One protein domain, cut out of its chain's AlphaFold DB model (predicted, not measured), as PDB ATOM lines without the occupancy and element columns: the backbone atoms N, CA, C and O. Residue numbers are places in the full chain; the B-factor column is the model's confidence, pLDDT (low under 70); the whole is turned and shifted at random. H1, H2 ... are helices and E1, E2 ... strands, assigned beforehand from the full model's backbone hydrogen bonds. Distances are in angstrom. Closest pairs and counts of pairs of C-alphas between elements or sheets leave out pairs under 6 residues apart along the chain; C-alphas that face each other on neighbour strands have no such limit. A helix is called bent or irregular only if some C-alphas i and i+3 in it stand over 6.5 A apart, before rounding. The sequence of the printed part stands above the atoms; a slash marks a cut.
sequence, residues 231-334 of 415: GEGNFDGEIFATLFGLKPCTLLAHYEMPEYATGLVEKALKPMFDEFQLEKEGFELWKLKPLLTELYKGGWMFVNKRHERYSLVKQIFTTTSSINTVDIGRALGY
ATOM      1  N   GLY A 231      19.743  25.720  32.331       31.25
ATOM      2  CA  GLY A 231      18.367  25.709  31.833       31.25
ATOM      3  C   GLY A 231      18.237  26.462  30.502       31.25
ATOM      4  O   GLY A 231      17.264  27.174  30.294       31.25
ATOM      5  N   GLU A 232      19.231  26.376  29.616       41.69
ATOM      6  CA  GLU A 232      19.234  27.024  28.305       41.69
ATOM      7  C   GLU A 232      19.475  25.933  27.252       41.69
ATOM      8  O   GLU A 232      20.565  25.380  27.138       41.69
ATOM      9  N   GLY A 233      18.388  25.535  26.588       44.69
ATOM     10  CA  GLY A 233      18.234  24.235  25.936       44.69
ATOM     11  C   GLY A 233      19.276  23.848  24.885       44.69
ATOM     12  O   GLY A 233      19.891  24.687  24.229       44.69
ATOM     13  N   ASN A 234      19.395  22.535  24.665       56.44
ATOM     14  CA  ASN A 234      20.151  21.971  23.554       56.44
ATOM     15  C   ASN A 234      19.592  22.495  22.224       56.44
ATOM     16  O   ASN A 234      18.583  22.012  21.701       56.44
ATOM     17  N   PHE A 235      20.266  23.500  21.658       65.12
ATOM     18  CA  PHE A 235      19.894  24.125  20.387       65.12
ATOM     19  C   PHE A 235      19.866  23.123  19.230       65.12
ATOM     20  O   PHE A 235      19.168  23.352  18.243       65.12
ATOM     21  N   ASP A 236      20.577  22.005  19.358       70.12
ATOM     22  CA  ASP A 236      20.711  20.973  18.336       70.12
ATOM     23  C   ASP A 236      19.350  20.403  17.932       70.12
ATOM     24  O   ASP A 236      19.012  20.374  16.747       70.12
ATOM     25  N   GLY A 237      18.513  20.044  18.912       76.12
ATOM     26  CA  GLY A 237      17.174  19.508  18.660       76.12
ATOM     27  C   GLY A 237      16.287  20.498  17.912       76.12
ATOM     28  O   GLY A 237      15.573  20.137  16.970       76.12
ATOM     29  N   GLU A 238      16.375  21.777  18.274       83.56
ATOM     30  CA  GLU A 238      15.645  22.835  17.589       83.56
ATOM     31  C   GLU A 238      16.186  23.110  16.180       83.56
ATOM     32  O   GLU A 238      15.394  23.293  15.254       83.56
ATOM     33  N   ILE A 239      17.511  23.145  15.989       85.19
ATOM     34  CA  ILE A 239      18.156  23.336  14.679       85.19
ATOM     35  C   ILE A 239      17.749  22.206  13.734       85.19
ATOM     36  O   ILE A 239      17.302  22.483  12.617       85.19
ATOM     37  N   PHE A 240      17.815  20.949  14.184       83.88
ATOM     38  CA  PHE A 240      17.344  19.803  13.408       83.88
ATOM     39  C   PHE A 240      15.862  19.948  13.060       83.88
ATOM     40  O   PHE A 240      15.488  19.831  11.892       83.88
ATOM     41  N   ALA A 241      15.006  20.280  14.026       85.06
ATOM     42  CA  ALA A 241      13.587  20.483  13.751       85.06
ATOM     43  C   ALA A 241      13.333  21.599  12.716       85.06
ATOM     44  O   ALA A 241      12.433  21.465  11.883       85.06
ATOM     45  N   THR A 242      14.138  22.664  12.706       90.88
ATOM     46  CA  THR A 242      14.059  23.737  11.701       90.88
ATOM     47  C   THR A 242      14.530  23.270  10.319       90.88
ATOM     48  O   THR A 242      13.835  23.518   9.326       90.88
ATOM     49  N   LEU A 243      15.656  22.547  10.241       88.62
ATOM     50  CA  LEU A 243      16.191  21.971   8.997       88.62
ATOM     51  C   LEU A 243      15.190  21.021   8.332       88.62
ATOM     52  O   LEU A 243      14.952  21.104   7.128       88.62
ATOM     53  N   PHE A 244      14.525  20.176   9.123       88.19
ATOM     54  CA  PHE A 244      13.498  19.251   8.636       88.19
ATOM     55  C   PHE A 244      12.127  19.905   8.393       88.19
ATOM     56  O   PHE A 244      11.178  19.221   8.005       88.19
ATOM     57  N   GLY A 245      12.006  21.220   8.608       90.00
ATOM     58  CA  GLY A 245      10.776  21.976   8.377       90.00
ATOM     59  C   GLY A 245       9.647  21.670   9.358       90.00
ATOM     60  O   GLY A 245       8.493  21.955   9.049       90.00
ATOM     61  N   LEU A 246       9.965  21.098  10.522       90.94
ATOM     62  CA  LEU A 246       9.017  20.896  11.617       90.94
ATOM     63  C   LEU A 246       8.828  22.177  12.438       90.94
ATOM     64  O   LEU A 246       7.716  22.482  12.867       90.94
ATOM     65  N   LYS A 247       9.917  22.929  12.634       92.69
ATOM     66  CA  LYS A 247       9.884  24.284  13.185       92.69
ATOM     67  C   LYS A 247      10.049  25.319  12.074       92.69
ATOM     68  O   LYS A 247      10.794  25.099  11.116       92.69
ATOM     69  N   PRO A 248       9.422  26.495  12.221       94.19
ATOM     70  CA  PRO A 248       9.681  27.618  11.330       94.19
ATOM     71  C   PRO A 248      11.034  28.283  11.594       94.19
ATOM     72  O   PRO A 248      11.592  28.896  10.684       94.19
ATOM     73  N   CYS A 249      11.543  28.198  12.824       93.88
ATOM     74  CA  CYS A 249      12.815  28.778  13.216       93.88
ATOM     75  C   CYS A 249      13.314  28.264  14.573       93.88
ATOM     76  O   CYS A 249      12.526  27.776  15.385       93.88
ATOM     77  N   THR A 250      14.598  28.501  14.832       91.12
ATOM     78  CA  THR A 250      15.286  28.293  16.109       91.12
ATOM     79  C   THR A 250      15.819  29.622  16.623       91.12
ATOM     80  O   THR A 250      16.438  30.380  15.868       91.12
ATOM     81  N   LEU A 251      15.585  29.899  17.904       88.44
ATOM     82  CA  LEU A 251      16.161  31.046  18.596       88.44
ATOM     83  C   LEU A 251      17.488  30.638  19.236       88.44
ATOM     84  O   LEU A 251      17.542  29.694  20.012       88.44
ATOM     85  N   LEU A 252      18.547  31.366  18.904       87.31
ATOM     86  CA  LEU A 252      19.902  31.161  19.397       87.31
ATOM     87  C   LEU A 252      20.260  32.377  20.244       87.31
ATOM     88  O   LEU A 252      20.761  33.382  19.736       87.31
ATOM     89  N   ALA A 253      19.912  32.338  21.520       81.31
ATOM     90  CA  ALA A 253      20.113  33.453  22.427       81.31
ATOM     91  C   ALA A 253      20.564  32.933  23.786       81.31
ATOM     92  O   ALA A 253      20.101  31.886  24.223       81.31
ATOM     93  N   HIS A 254      21.433  33.702  24.430       76.31
ATOM     94  CA  HIS A 254      21.833  33.512  25.814       76.31
ATOM     95  C   HIS A 254      21.760  34.888  26.467       76.31
ATOM     96  O   HIS A 254      22.391  35.832  25.983       76.31
ATOM     97  N   TYR A 255      20.937  35.033  27.507       69.50
ATOM     98  CA  TYR A 255      20.648  36.360  28.060       69.50
ATOM     99  C   TYR A 255      21.844  36.944  28.827       69.50
ATOM    100  O   TYR A 255      22.081  38.149  28.747       69.50
ATOM    101  N   GLU A 256      22.613  36.104  29.536       71.00
ATOM    102  CA  GLU A 256      23.847  36.519  30.227       71.00
ATOM    103  C   GLU A 256      25.038  36.681  29.280       71.00
ATOM    104  O   GLU A 256      25.895  37.520  29.539       71.00
ATOM    105  N   MET A 257      25.087  35.903  28.190       69.44
ATOM    106  CA  MET A 257      26.258  35.803  27.310       69.44
ATOM    107  C   MET A 257      25.895  35.959  25.821       69.44
ATOM    108  O   MET A 257      26.017  35.017  25.032       69.44
ATOM    109  N   PRO A 258      25.462  37.146  25.368       75.50
ATOM    110  CA  PRO A 258      25.106  37.369  23.963       75.50
ATOM    111  C   PRO A 258      26.279  37.158  22.985       75.50
ATOM    112  O   PRO A 258      26.077  36.834  21.805       75.50
ATOM    113  N   GLU A 259      27.519  37.309  23.456       76.56
ATOM    114  CA  GLU A 259      28.742  36.998  22.719       76.56
ATOM    115  C   GLU A 259      28.871  35.500  22.434       76.56
ATOM    116  O   GLU A 259      29.351  35.147  21.357       76.56
ATOM    117  N   TYR A 260      28.399  34.628  23.333       74.38
ATOM    118  CA  TYR A 260      28.394  33.179  23.122       74.38
ATOM    119  C   TYR A 260      27.508  32.811  21.931       74.38
ATOM    120  O   TYR A 260      27.974  32.187  20.977       74.38
ATOM    121  N   ALA A 261      26.261  33.297  21.914       76.94
ATOM    122  CA  ALA A 261      25.341  33.077  20.798       76.94
ATOM    123  C   ALA A 261      25.895  33.640  19.475       76.94
ATOM    124  O   ALA A 261      25.798  33.003  18.425       76.94
ATOM    125  N   THR A 262      26.530  34.816  19.520       81.31
ATOM    126  CA  THR A 262      27.193  35.394  18.341       81.31
ATOM    127  C   THR A 262      28.384  34.553  17.887       81.31
ATOM    128  O   THR A 262      28.525  34.313  16.692       81.31
ATOM    129  N   GLY A 263      29.211  34.067  18.811       77.88
ATOM    130  CA  GLY A 263      30.340  33.193  18.519       77.88
ATOM    131  C   GLY A 263      29.899  31.874  17.891       77.88
ATOM    132  O   GLY A 263      30.461  31.485  16.869       77.88
ATOM    133  N   LEU A 264      28.860  31.237  18.439       77.88
ATOM    134  CA  LEU A 264      28.248  30.031  17.878       77.88
ATOM    135  C   LEU A 264      27.781  30.282  16.439       77.88
ATOM    136  O   LEU A 264      28.098  29.522  15.527       77.88
ATOM    137  N   VAL A 265      27.074  31.384  16.194       83.50
ATOM    138  CA  VAL A 265      26.572  31.665  14.847       83.50
ATOM    139  C   VAL A 265      27.705  31.997  13.883       83.50
ATOM    140  O   VAL A 265      27.756  31.443  12.792       83.50
ATOM    141  N   GLU A 266      28.624  32.882  14.255       84.19
ATOM    142  CA  GLU A 266      29.672  33.357  13.350       84.19
ATOM    143  C   GLU A 266      30.754  32.309  13.080       84.19
ATOM    144  O   GLU A 266      31.280  32.268  11.968       84.19
ATOM    145  N   LYS A 267      31.086  31.465  14.067       79.44
ATOM    146  CA  LYS A 267      32.165  30.471  13.956       79.44
ATOM    147  C   LYS A 267      31.688  29.071  13.584       79.44
ATOM    148  O   LYS A 267      32.501  28.314  13.068       79.44
ATOM    149  N   ALA A 268      30.425  28.725  13.835       75.50
ATOM    150  CA  ALA A 268      29.878  27.406  13.508       75.50
ATOM    151  C   ALA A 268      28.779  27.496  12.439       75.50
ATOM    152  O   ALA A 268      28.949  27.019  11.317       75.50
ATOM    153  N   LEU A 269      27.660  28.166  12.727       79.00
ATOM    154  CA  LEU A 269      26.507  28.114  11.818       79.00
ATOM    155  C   LEU A 269      26.732  28.843  10.493       79.00
ATOM    156  O   LEU A 269      26.243  28.391   9.464       79.00
ATOM    157  N   LYS A 270      27.459  29.960  10.483       84.75
ATOM    158  CA  LYS A 270      27.711  30.728   9.262       84.75
ATOM    159  C   LYS A 270      28.620  29.974   8.279       84.75
ATOM    160  O   LYS A 270      28.222  29.865   7.123       84.75
ATOM    161  N   PRO A 271      29.753  29.377   8.704       82.62
ATOM    162  CA  PRO A 271      30.504  28.455   7.854       82.62
ATOM    163  C   PRO A 271      29.643  27.330   7.269       82.62
ATOM    164  O   PRO A 271      29.712  27.094   6.067       82.62
ATOM    165  N   MET A 272      28.766  26.710   8.070       78.81
ATOM    166  CA  MET A 272      27.811  25.701   7.583       78.81
ATOM    167  C   MET A 272      26.870  26.274   6.511       78.81
ATOM    168  O   MET A 272      26.632  25.653   5.478       78.81
ATOM    169  N   PHE A 273      26.331  27.471   6.744       87.50
ATOM    170  CA  PHE A 273      25.462  28.163   5.793       87.50
ATOM    171  C   PHE A 273      26.143  28.396   4.445       87.50
ATOM    172  O   PHE A 273      25.527  28.155   3.404       87.50
ATOM    173  N   ASP A 274      27.398  28.839   4.478       84.75
ATOM    174  CA  ASP A 274      28.194  29.128   3.289       84.75
ATOM    175  C   ASP A 274      28.581  27.831   2.554       84.75
ATOM    176  O   ASP A 274      28.419  27.737   1.334       84.75
ATOM    177  N   GLU A 275      29.040  26.813   3.291       85.19
ATOM    178  CA  GLU A 275      29.484  25.523   2.750       85.19
ATOM    179  C   GLU A 275      28.334  24.741   2.099       85.19
ATOM    180  O   GLU A 275      28.429  24.352   0.931       85.19
ATOM    181  N   PHE A 276      27.212  24.583   2.806       82.00
ATOM    182  CA  PHE A 276      26.042  23.848   2.309       82.00
ATOM    183  C   PHE A 276      25.057  24.724   1.527       82.00
ATOM    184  O   PHE A 276      24.008  24.246   1.100       82.00
ATOM    185  N   GLN A 277      25.383  26.002   1.311       88.44
ATOM    186  CA  GLN A 277      24.552  26.964   0.581       88.44
ATOM    187  C   GLN A 277      23.110  27.032   1.116       88.44
ATOM    188  O   GLN A 277      22.156  27.147   0.340       88.44
ATOM    189  N   LEU A 278      22.944  26.988   2.442       87.12
ATOM    190  CA  LEU A 278      21.630  26.885   3.094       87.12
ATOM    191  C   LEU A 278      20.697  28.057   2.752       87.12
ATOM    192  O   LEU A 278      19.479  27.886   2.709       87.12
ATOM    193  N   GLU A 279      21.243  29.225   2.402       93.38
ATOM    194  CA  GLU A 279      20.442  30.342   1.882       93.38
ATOM    195  C   GLU A 279      19.678  29.985   0.599       93.38
ATOM    196  O   GLU A 279      18.504  30.337   0.443       93.38
ATOM    197  N   LYS A 280      20.312  29.239  -0.315       92.12
ATOM    198  CA  LYS A 280      19.671  28.760  -1.551       92.12
ATOM    199  C   LYS A 280      18.628  27.688  -1.257       92.12
ATOM    200  O   LYS A 280      17.600  27.626  -1.936       92.12
ATOM    201  N   GLU A 281      18.843  26.924  -0.190       93.12
ATOM    202  CA  GLU A 281      17.870  25.963   0.326       93.12
ATOM    203  C   GLU A 281      16.722  26.595   1.121       93.12
ATOM    204  O   GLU A 281      15.807  25.908   1.570       93.12
ATOM    205  N   GLY A 282      16.676  27.925   1.185       95.31
ATOM    206  CA  GLY A 282      15.563  28.652   1.772       95.31
ATOM    207  C   GLY A 282      15.687  28.834   3.276       95.31
ATOM    208  O   GLY A 282      14.660  29.001   3.931       95.31
ATOM    209  N   PHE A 283      16.903  28.839   3.815       96.75
ATOM    210  CA  PHE A 283      17.163  29.193   5.205       96.75
ATOM    211  C   PHE A 283      17.781  30.587   5.345       96.75
ATOM    212  O   PHE A 283      18.375  31.108   4.406       96.75
ATOM    213  N   GLU A 284      17.640  31.220   6.508       95.94
ATOM    214  CA  GLU A 284      18.257  32.521   6.805       95.94
ATOM    215  C   GLU A 284      18.810  32.549   8.233       95.94
ATOM    216  O   GLU A 284      18.241  31.935   9.137       95.94
ATOM    217  N   LEU A 285      19.896  33.302   8.434       94.00
ATOM    218  CA  LEU A 285      20.398  33.680   9.755       94.00
ATOM    219  C   LEU A 285      20.118  35.161   9.996       94.00
ATOM    220  O   LEU A 285      20.578  36.026   9.248       94.00
ATOM    221  N   TRP A 286      19.362  35.469  11.043       92.25
ATOM    222  CA  TRP A 286      19.008  36.834  11.416       92.25
ATOM    223  C   TRP A 286      19.649  37.197  12.742       92.25
ATOM    224  O   TRP A 286      19.392  36.547  13.749       92.25
ATOM    225  N   LYS A 287      20.418  38.284  12.777       89.31
ATOM    226  CA  LYS A 287      20.809  38.896  14.047       89.31
ATOM    227  C   LYS A 287      19.631  39.700  14.584       89.31
ATOM    228  O   LYS A 287      19.138  40.605  13.901       89.31
ATOM    229  N   LEU A 288      19.164  39.376  15.784       84.88
ATOM    230  CA  LEU A 288      18.025  40.055  16.385       84.88
ATOM    231  C   LEU A 288      18.413  41.469  16.809       84.88
ATOM    232  O   LEU A 288      19.500  41.732  17.332       84.88
ATOM    233  N   LYS A 289      17.502  42.415  16.566       75.81
ATOM    234  CA  LYS A 289      17.687  43.795  17.017       75.81
ATOM    235  C   LYS A 289      17.468  43.875  18.534       75.81
ATOM    236  O   LYS A 289      16.592  43.179  19.040       75.81
ATOM    237  N   PRO A 290      18.152  44.789  19.250       63.34
ATOM    238  CA  PRO A 290      18.079  44.903  20.714       63.34
ATOM    239  C   PRO A 290      16.683  45.138  21.317       63.34
ATOM    240  O   PRO A 290      16.529  45.073  22.527       63.34
ATOM    241  N   LEU A 291      15.676  45.461  20.501       60.22
ATOM    242  CA  LEU A 291      14.337  45.855  20.951       60.22
ATOM    243  C   LEU A 291      13.388  44.669  21.203       60.22
ATOM    244  O   LEU A 291      12.269  44.880  21.660       60.22
ATOM    245  N   LEU A 292      13.807  43.434  20.911       58.31
ATOM    246  CA  LEU A 292      12.963  42.229  20.914       58.31
ATOM    247  C   LEU A 292      12.723  41.607  22.302       58.31
ATOM    248  O   LEU A 292      12.504  40.408  22.400       58.31
ATOM    249  N   THR A 293      12.656  42.432  23.351       57.91
ATOM    250  CA  THR A 293      12.737  42.098  24.791       57.91
ATOM    251  C   THR A 293      14.179  41.944  25.287       57.91
ATOM    252  O   THR A 293      15.033  41.406  24.585       57.91
ATOM    253  N   GLU A 294      14.456  42.434  26.504       65.06
ATOM    254  CA  GLU A 294      15.783  42.348  27.151       65.06
ATOM    255  C   GLU A 294      16.319  40.905  27.205       65.06
ATOM    256  O   GLU A 294      17.527  40.698  27.187       65.06
ATOM    257  N   LEU A 295      15.423  39.911  27.189       64.00
ATOM    258  CA  LEU A 295      15.740  38.483  27.274       64.00
ATOM    259  C   LEU A 295      16.491  37.934  26.050       64.00
ATOM    260  O   LEU A 295      17.153  36.910  26.162       64.00
ATOM    261  N   TYR A 296      16.404  38.593  24.888       71.69
ATOM    262  CA  TYR A 296      16.972  38.080  23.627       71.69
ATOM    263  C   TYR A 296      17.937  39.060  22.960       71.69
ATOM    264  O   TYR A 296      18.192  38.998  21.750       71.69
ATOM    265  N   LYS A 297      18.461  40.013  23.732       71.12
ATOM    266  CA  LYS A 297      19.391  41.019  23.229       71.12
ATOM    267  C   LYS A 297      20.654  40.343  22.696       71.12
ATOM    268  O   LYS A 297      21.290  39.572  23.394       71.12
ATOM    269  N   GLY A 298      21.018  40.642  21.449       75.12
ATOM    270  CA  GLY A 298      22.189  40.034  20.804       75.12
ATOM    271  C   GLY A 298      21.974  38.596  20.321       75.12
ATOM    272  O   GLY A 298      22.896  38.023  19.744       75.12
ATOM    273  N   GLY A 299      20.765  38.051  20.490       86.75
ATOM    274  CA  GLY A 299      20.398  36.744  19.970       86.75
ATOM    275  C   GLY A 299      20.396  36.690  18.445       86.75
ATOM    276  O   GLY A 299      20.347  37.702  17.737       86.75
ATOM    277  N   TRP A 300      20.417  35.471  17.941       90.44
ATOM    278  CA  TRP A 300      20.313  35.141  16.536       90.44
ATOM    279  C   TRP A 300      19.116  34.240  16.295       90.44
ATOM    280  O   TRP A 300      18.596  33.587  17.195       90.44
ATOM    281  N   MET A 301      18.678  34.203  15.052       91.50
ATOM    282  CA  MET A 301      17.598  33.350  14.621       91.50
ATOM    283  C   MET A 301      17.995  32.587  13.377       91.50
ATOM    284  O   MET A 301      18.398  33.185  12.383       91.50
ATOM    285  N   PHE A 302      17.829  31.274  13.435       93.75
ATOM    286  CA  PHE A 302      17.938  30.389  12.290       93.75
ATOM    287  C   PHE A 302      16.534  30.104  11.757       93.75
ATOM    288  O   PHE A 302      15.686  29.608  12.491       93.75
ATOM    289  N   VAL A 303      16.251  30.474  10.509       96.06
ATOM    290  CA  VAL A 303      14.881  30.574   9.982       96.06
ATOM    291  C   VAL A 303      14.701  29.724   8.738       96.06
ATOM    292  O   VAL A 303      15.536  29.762   7.844       96.06
ATOM    293  N   ASN A 304      13.568  29.031   8.635       97.25
ATOM    294  CA  ASN A 304      13.141  28.312   7.440       97.25
ATOM    295  C   ASN A 304      12.084  29.125   6.668       97.25
ATOM    296  O   ASN A 304      10.924  29.226   7.075       97.25
ATOM    297  N   LYS A 305      12.463  29.677   5.510       97.50
ATOM    298  CA  LYS A 305      11.587  30.496   4.648       97.50
ATOM    299  C   LYS A 305      10.456  29.710   4.002       97.50
ATOM    300  O   LYS A 305       9.479  30.304   3.550       97.50
ATOM    301  N   ARG A 306      10.615  28.391   3.886       96.19
ATOM    302  CA  ARG A 306       9.645  27.495   3.246       96.19
ATOM    303  C   ARG A 306       8.552  27.051   4.226       96.19
ATOM    304  O   ARG A 306       7.543  26.509   3.786       96.19
ATOM    305  N   HIS A 307       8.715  27.297   5.529       97.06
ATOM    306  CA  HIS A 307       7.707  26.954   6.528       97.06
ATOM    307  C   HIS A 307       6.468  27.857   6.415       97.06
ATOM    308  O   HIS A 307       6.579  29.075   6.276       97.06
ATOM    309  N   GLU A 308       5.271  27.294   6.602       95.62
ATOM    310  CA  GLU A 308       3.982  28.014   6.517       95.62
ATOM    311  C   GLU A 308       3.846  29.201   7.496       95.62
ATOM    312  O   GLU A 308       3.004  30.077   7.317       95.62
ATOM    313  N   ARG A 309       4.701  29.248   8.527       93.88
ATOM    314  CA  ARG A 309       4.708  30.271   9.585       93.88
ATOM    315  C   ARG A 309       5.825  31.297   9.400       93.88
ATOM    316  O   ARG A 309       5.976  32.170  10.248       93.88
ATOM    317  N   TYR A 310       6.589  31.240   8.306       96.12
ATOM    318  CA  TYR A 310       7.675  32.190   8.047       96.12
ATOM    319  C   TYR A 310       7.198  33.649   8.062       96.12
ATOM    320  O   TYR A 310       7.882  34.524   8.588       96.12
ATOM    321  N   SER A 311       6.000  33.925   7.534       94.50
ATOM    322  CA  SER A 311       5.401  35.265   7.570       94.50
ATOM    323  C   SER A 311       5.180  35.764   9.000       94.50
ATOM    324  O   SER A 311       5.498  36.916   9.288       94.50
ATOM    325  N   LEU A 312       4.705  34.892   9.897       92.25
ATOM    326  CA  LEU A 312       4.549  35.191  11.319       92.25
ATOM    327  C   LEU A 312       5.913  35.414  11.978       92.25
ATOM    328  O   LEU A 312       6.089  36.419  12.654       92.25
ATOM    329  N   VAL A 313       6.892  34.541  11.730       92.56
ATOM    330  CA  VAL A 313       8.268  34.707  12.231       92.56
ATOM    331  C   VAL A 313       8.842  36.057  11.822       92.56
ATOM    332  O   VAL A 313       9.320  36.812  12.665       92.56
ATOM    333  N   LYS A 314       8.736  36.405  10.540       92.31
ATOM    334  CA  LYS A 314       9.196  37.692  10.025       92.31
ATOM    335  C   LYS A 314       8.456  38.848  10.687       92.31
ATOM    336  O   LYS A 314       9.096  39.793  11.130       92.31
ATOM    337  N   GLN A 315       7.130  38.784  10.777       90.06
ATOM    338  CA  GLN A 315       6.335  39.821  11.428       90.06
ATOM    339  C   GLN A 315       6.765  40.017  12.884       90.06
ATOM    340  O   GLN A 315       6.991  41.148  13.296       90.06
ATOM    341  N   ILE A 316       6.919  38.940  13.649       88.06
ATOM    342  CA  ILE A 316       7.283  39.016  15.061       88.06
ATOM    343  C   ILE A 316       8.724  39.510  15.219       88.06
ATOM    344  O   ILE A 316       8.948  40.558  15.805       88.06
ATOM    345  N   PHE A 317       9.708  38.853  14.613       85.69
ATOM    346  CA  PHE A 317      11.123  39.129  14.888       85.69
ATOM    347  C   PHE A 317      11.750  40.252  14.047       85.69
ATOM    348  O   PHE A 317      12.944  40.522  14.168       85.69
ATOM    349  N   THR A 318      10.979  40.942  13.201       83.19
ATOM    350  CA  THR A 318      11.478  42.126  12.469       83.19
ATOM    351  C   THR A 318      10.719  43.417  12.768       83.19
ATOM    352  O   THR A 318      11.203  44.495  12.405       83.19
ATOM    353  N   THR A 319       9.581  43.347  13.466       77.75
ATOM    354  CA  THR A 319       8.815  44.541  13.855       77.75
ATOM    355  C   THR A 319       9.412  45.189  15.108       77.75
ATOM    356  O   THR A 319       9.915  44.517  16.000       77.75
ATOM    357  N   THR A 320       9.371  46.521  15.183       65.12
ATOM    358  CA  THR A 320       9.959  47.323  16.275       65.12
ATOM    359  C   THR A 320       8.991  47.614  17.429       65.12
ATOM    360  O   THR A 320       9.253  48.500  18.239       65.12
ATOM    361  N   SER A 321       7.842  46.942  17.480       71.25
ATOM    362  CA  SER A 321       6.840  47.112  18.534       71.25
ATOM    363  C   SER A 321       7.075  46.140  19.688       71.25
ATOM    364  O   SER A 321       7.691  45.096  19.503       71.25
ATOM    365  N   SER A 322       6.527  46.456  20.866       69.81
ATOM    366  CA  SER A 322       6.431  45.487  21.962       69.81
ATOM    367  C   SER A 322       5.681  44.241  21.484       69.81
ATOM    368  O   SER A 322       4.598  44.349  20.903       69.81
ATOM    369  N   ILE A 323       6.281  43.076  21.700       76.25
ATOM    370  CA  ILE A 323       5.748  41.770  21.316       76.25
ATOM    371  C   ILE A 323       5.496  40.996  22.605       76.25
ATOM    372  O   ILE A 323       6.348  40.958  23.491       76.25
ATOM    373  N   ASN A 324       4.322  40.378  22.716       81.06
ATOM    374  CA  ASN A 324       4.026  39.517  23.855       81.06
ATOM    375  C   ASN A 324       4.704  38.141  23.689       81.06
ATOM    376  O   ASN A 324       4.916  37.654  22.580       81.06
ATOM    377  N   THR A 325       5.016  37.490  24.807       79.69
ATOM    378  CA  THR A 325       5.688  36.178  24.835       79.69
ATOM    379  C   THR A 325       4.896  35.071  24.136       79.69
ATOM    380  O   THR A 325       5.490  34.143  23.590       79.69
ATOM    381  N   VAL A 326       3.566  35.191  24.072       84.25
ATOM    382  CA  VAL A 326       2.694  34.225  23.391       84.25
ATOM    383  C   VAL A 326       2.930  34.220  21.887       84.25
ATOM    384  O   VAL A 326       3.030  33.160  21.269       84.25
ATOM    385  N   ASP A 327       3.049  35.396  21.285       85.19
ATOM    386  CA  ASP A 327       3.298  35.528  19.857       85.19
ATOM    387  C   ASP A 327       4.728  35.111  19.497       85.19
ATOM    388  O   ASP A 327       4.927  34.505  18.444       85.19
ATOM    389  N   ILE A 328       5.695  35.319  20.404       85.38
ATOM    390  CA  ILE A 328       7.051  34.754  20.292       85.38
ATOM    391  C   ILE A 328       6.975  33.228  20.239       85.38
ATOM    392  O   ILE A 328       7.431  32.634  19.267       85.38
ATOM    393  N   GLY A 329       6.343  32.578  21.219       85.88
ATOM    394  CA  GLY A 329       6.267  31.117  21.227       85.88
ATOM    395  C   GLY A 329       5.499  30.542  20.029       85.88
ATOM    396  O   GLY A 329       5.892  29.513  19.482       85.88
ATOM    397  N   ARG A 330       4.460  31.236  19.537       87.19
ATOM    398  CA  ARG A 330       3.742  30.842  18.308       87.19
ATOM    399  C   ARG A 330       4.644  30.919  17.082       87.19
ATOM    400  O   ARG A 330       4.602  30.016  16.242       87.19
ATOM    401  N   ALA A 331       5.430  31.992  16.986       89.25
ATOM    402  CA  ALA A 331       6.407  32.185  15.927       89.25
ATOM    403  C   ALA A 331       7.514  31.127  15.990       89.25
ATOM    404  O   ALA A 331       7.869  30.604  14.947       89.25
ATOM    405  N   LEU A 332       7.969  30.728  17.182       89.12
ATOM    406  CA  LEU A 332       8.934  29.636  17.384       89.12
ATOM    407  C   LEU A 332       8.355  28.235  17.127       89.12
ATOM    408  O   LEU A 332       9.088  27.251  17.115       89.12
ATOM    409  N   GLY A 333       7.045  28.120  16.902       88.75
ATOM    410  CA  GLY A 333       6.389  26.850  16.597       88.75
ATOM    411  C   GLY A 333       5.793  26.120  17.801       88.75
ATOM    412  O   GLY A 333       5.104  25.125  17.587       88.75
ATOM    413  N   TYR A 334       5.968  26.619  19.029       88.69
ATOM    414  CA  TYR A 334       5.541  25.918  20.241       88.69
ATOM    415  C   TYR A 334       4.012  25.794  20.362       88.69
ATOM    416  O   TYR A 334       3.270  26.732  20.032       88.69
TER     417      TYR A 334
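AT A GLANCE: This is residues 231 to 334 of the 415 residues of a protein of Rotaria sordida (UniProt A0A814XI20). A small three-stranded sheet makes the core, with H1 and H2 over one face and H3 over the other; H4 packs on H3. The printed part has 104 residues with four named helices and three named strands, in the order H1 E1 H2 E2 E3 H3 H4. The sheet, E1 - E3 - E2, is antiparallel; the class is mixed, helices and strands. The whole is compact, with a radius of gyration of the C-alphas of 12.8 A and spans of 35 by 30 by 24 A.

HOW THE PARTS SIT: Begin at the inner strand E3, residues 300 to 304. Its antiparallel neighbours are E1, residues 249 to 252, with N 250 and O 302 within hydrogen-bond range at 2.8 A, and E2, residues 283 to 287, with N 286 and O 301 at 2.8 A; E2 and E3 form a hairpin. H1, residues 235 to 243, is over E1 at a height over the sheet of 7.9 A; the closest C-alphas are Thr 242 and Cys 249, 5.4 A. On the same face H2, residues 258 to 275, is over E3 and E2 at 9.6 A; its closest C-alpha to E3 is Ala 261, 6.9 A from that of Trp 300. E1, H2 and E2 make a split strand-helix-strand unit, two strands running the same way with E3 between them; its crossover is right-handed. On the opposite face find H3, residues 310 to 318, over E3; its closest C-alphas are Tyr 310 and Asn 304, 6.7 A. H4, residues 325 to 331, touches H3 in a helical hairpin, opposite ways at a steep tilt of 39 degrees; the closest C-alphas, Val 313 and Ala 331, are 4.8 A apart. Every O i to N i+4 pair is within hydrogen-bond range in H1, H3 and H4, and 12 of 14 in H2.

IN THESE COORDINATES: Find C-alpha 235 at (19.894, 24.125, 20.387), where H1 begins. H2 runs 24.7 A from C-alpha 258, with a kink of 27 degrees near residue 265; it is not bent, but only just: C-alphas 267 and 270 are 6.5 A apart. E2 spans 13.6 A and E3 13.4 A. H4 ends at C-alpha 331, (6.407, 32.185, 15.927).

THE WHOLE: The C-alphas of Glu 275 and Ser 322 are farthest apart, 36.0 A. The printed part has no cut; the link E2 to E3, residues 288 to 299, is long. Look for pLDDT under 70 at 15 residues, among them 231 to 235 and 290 to 295.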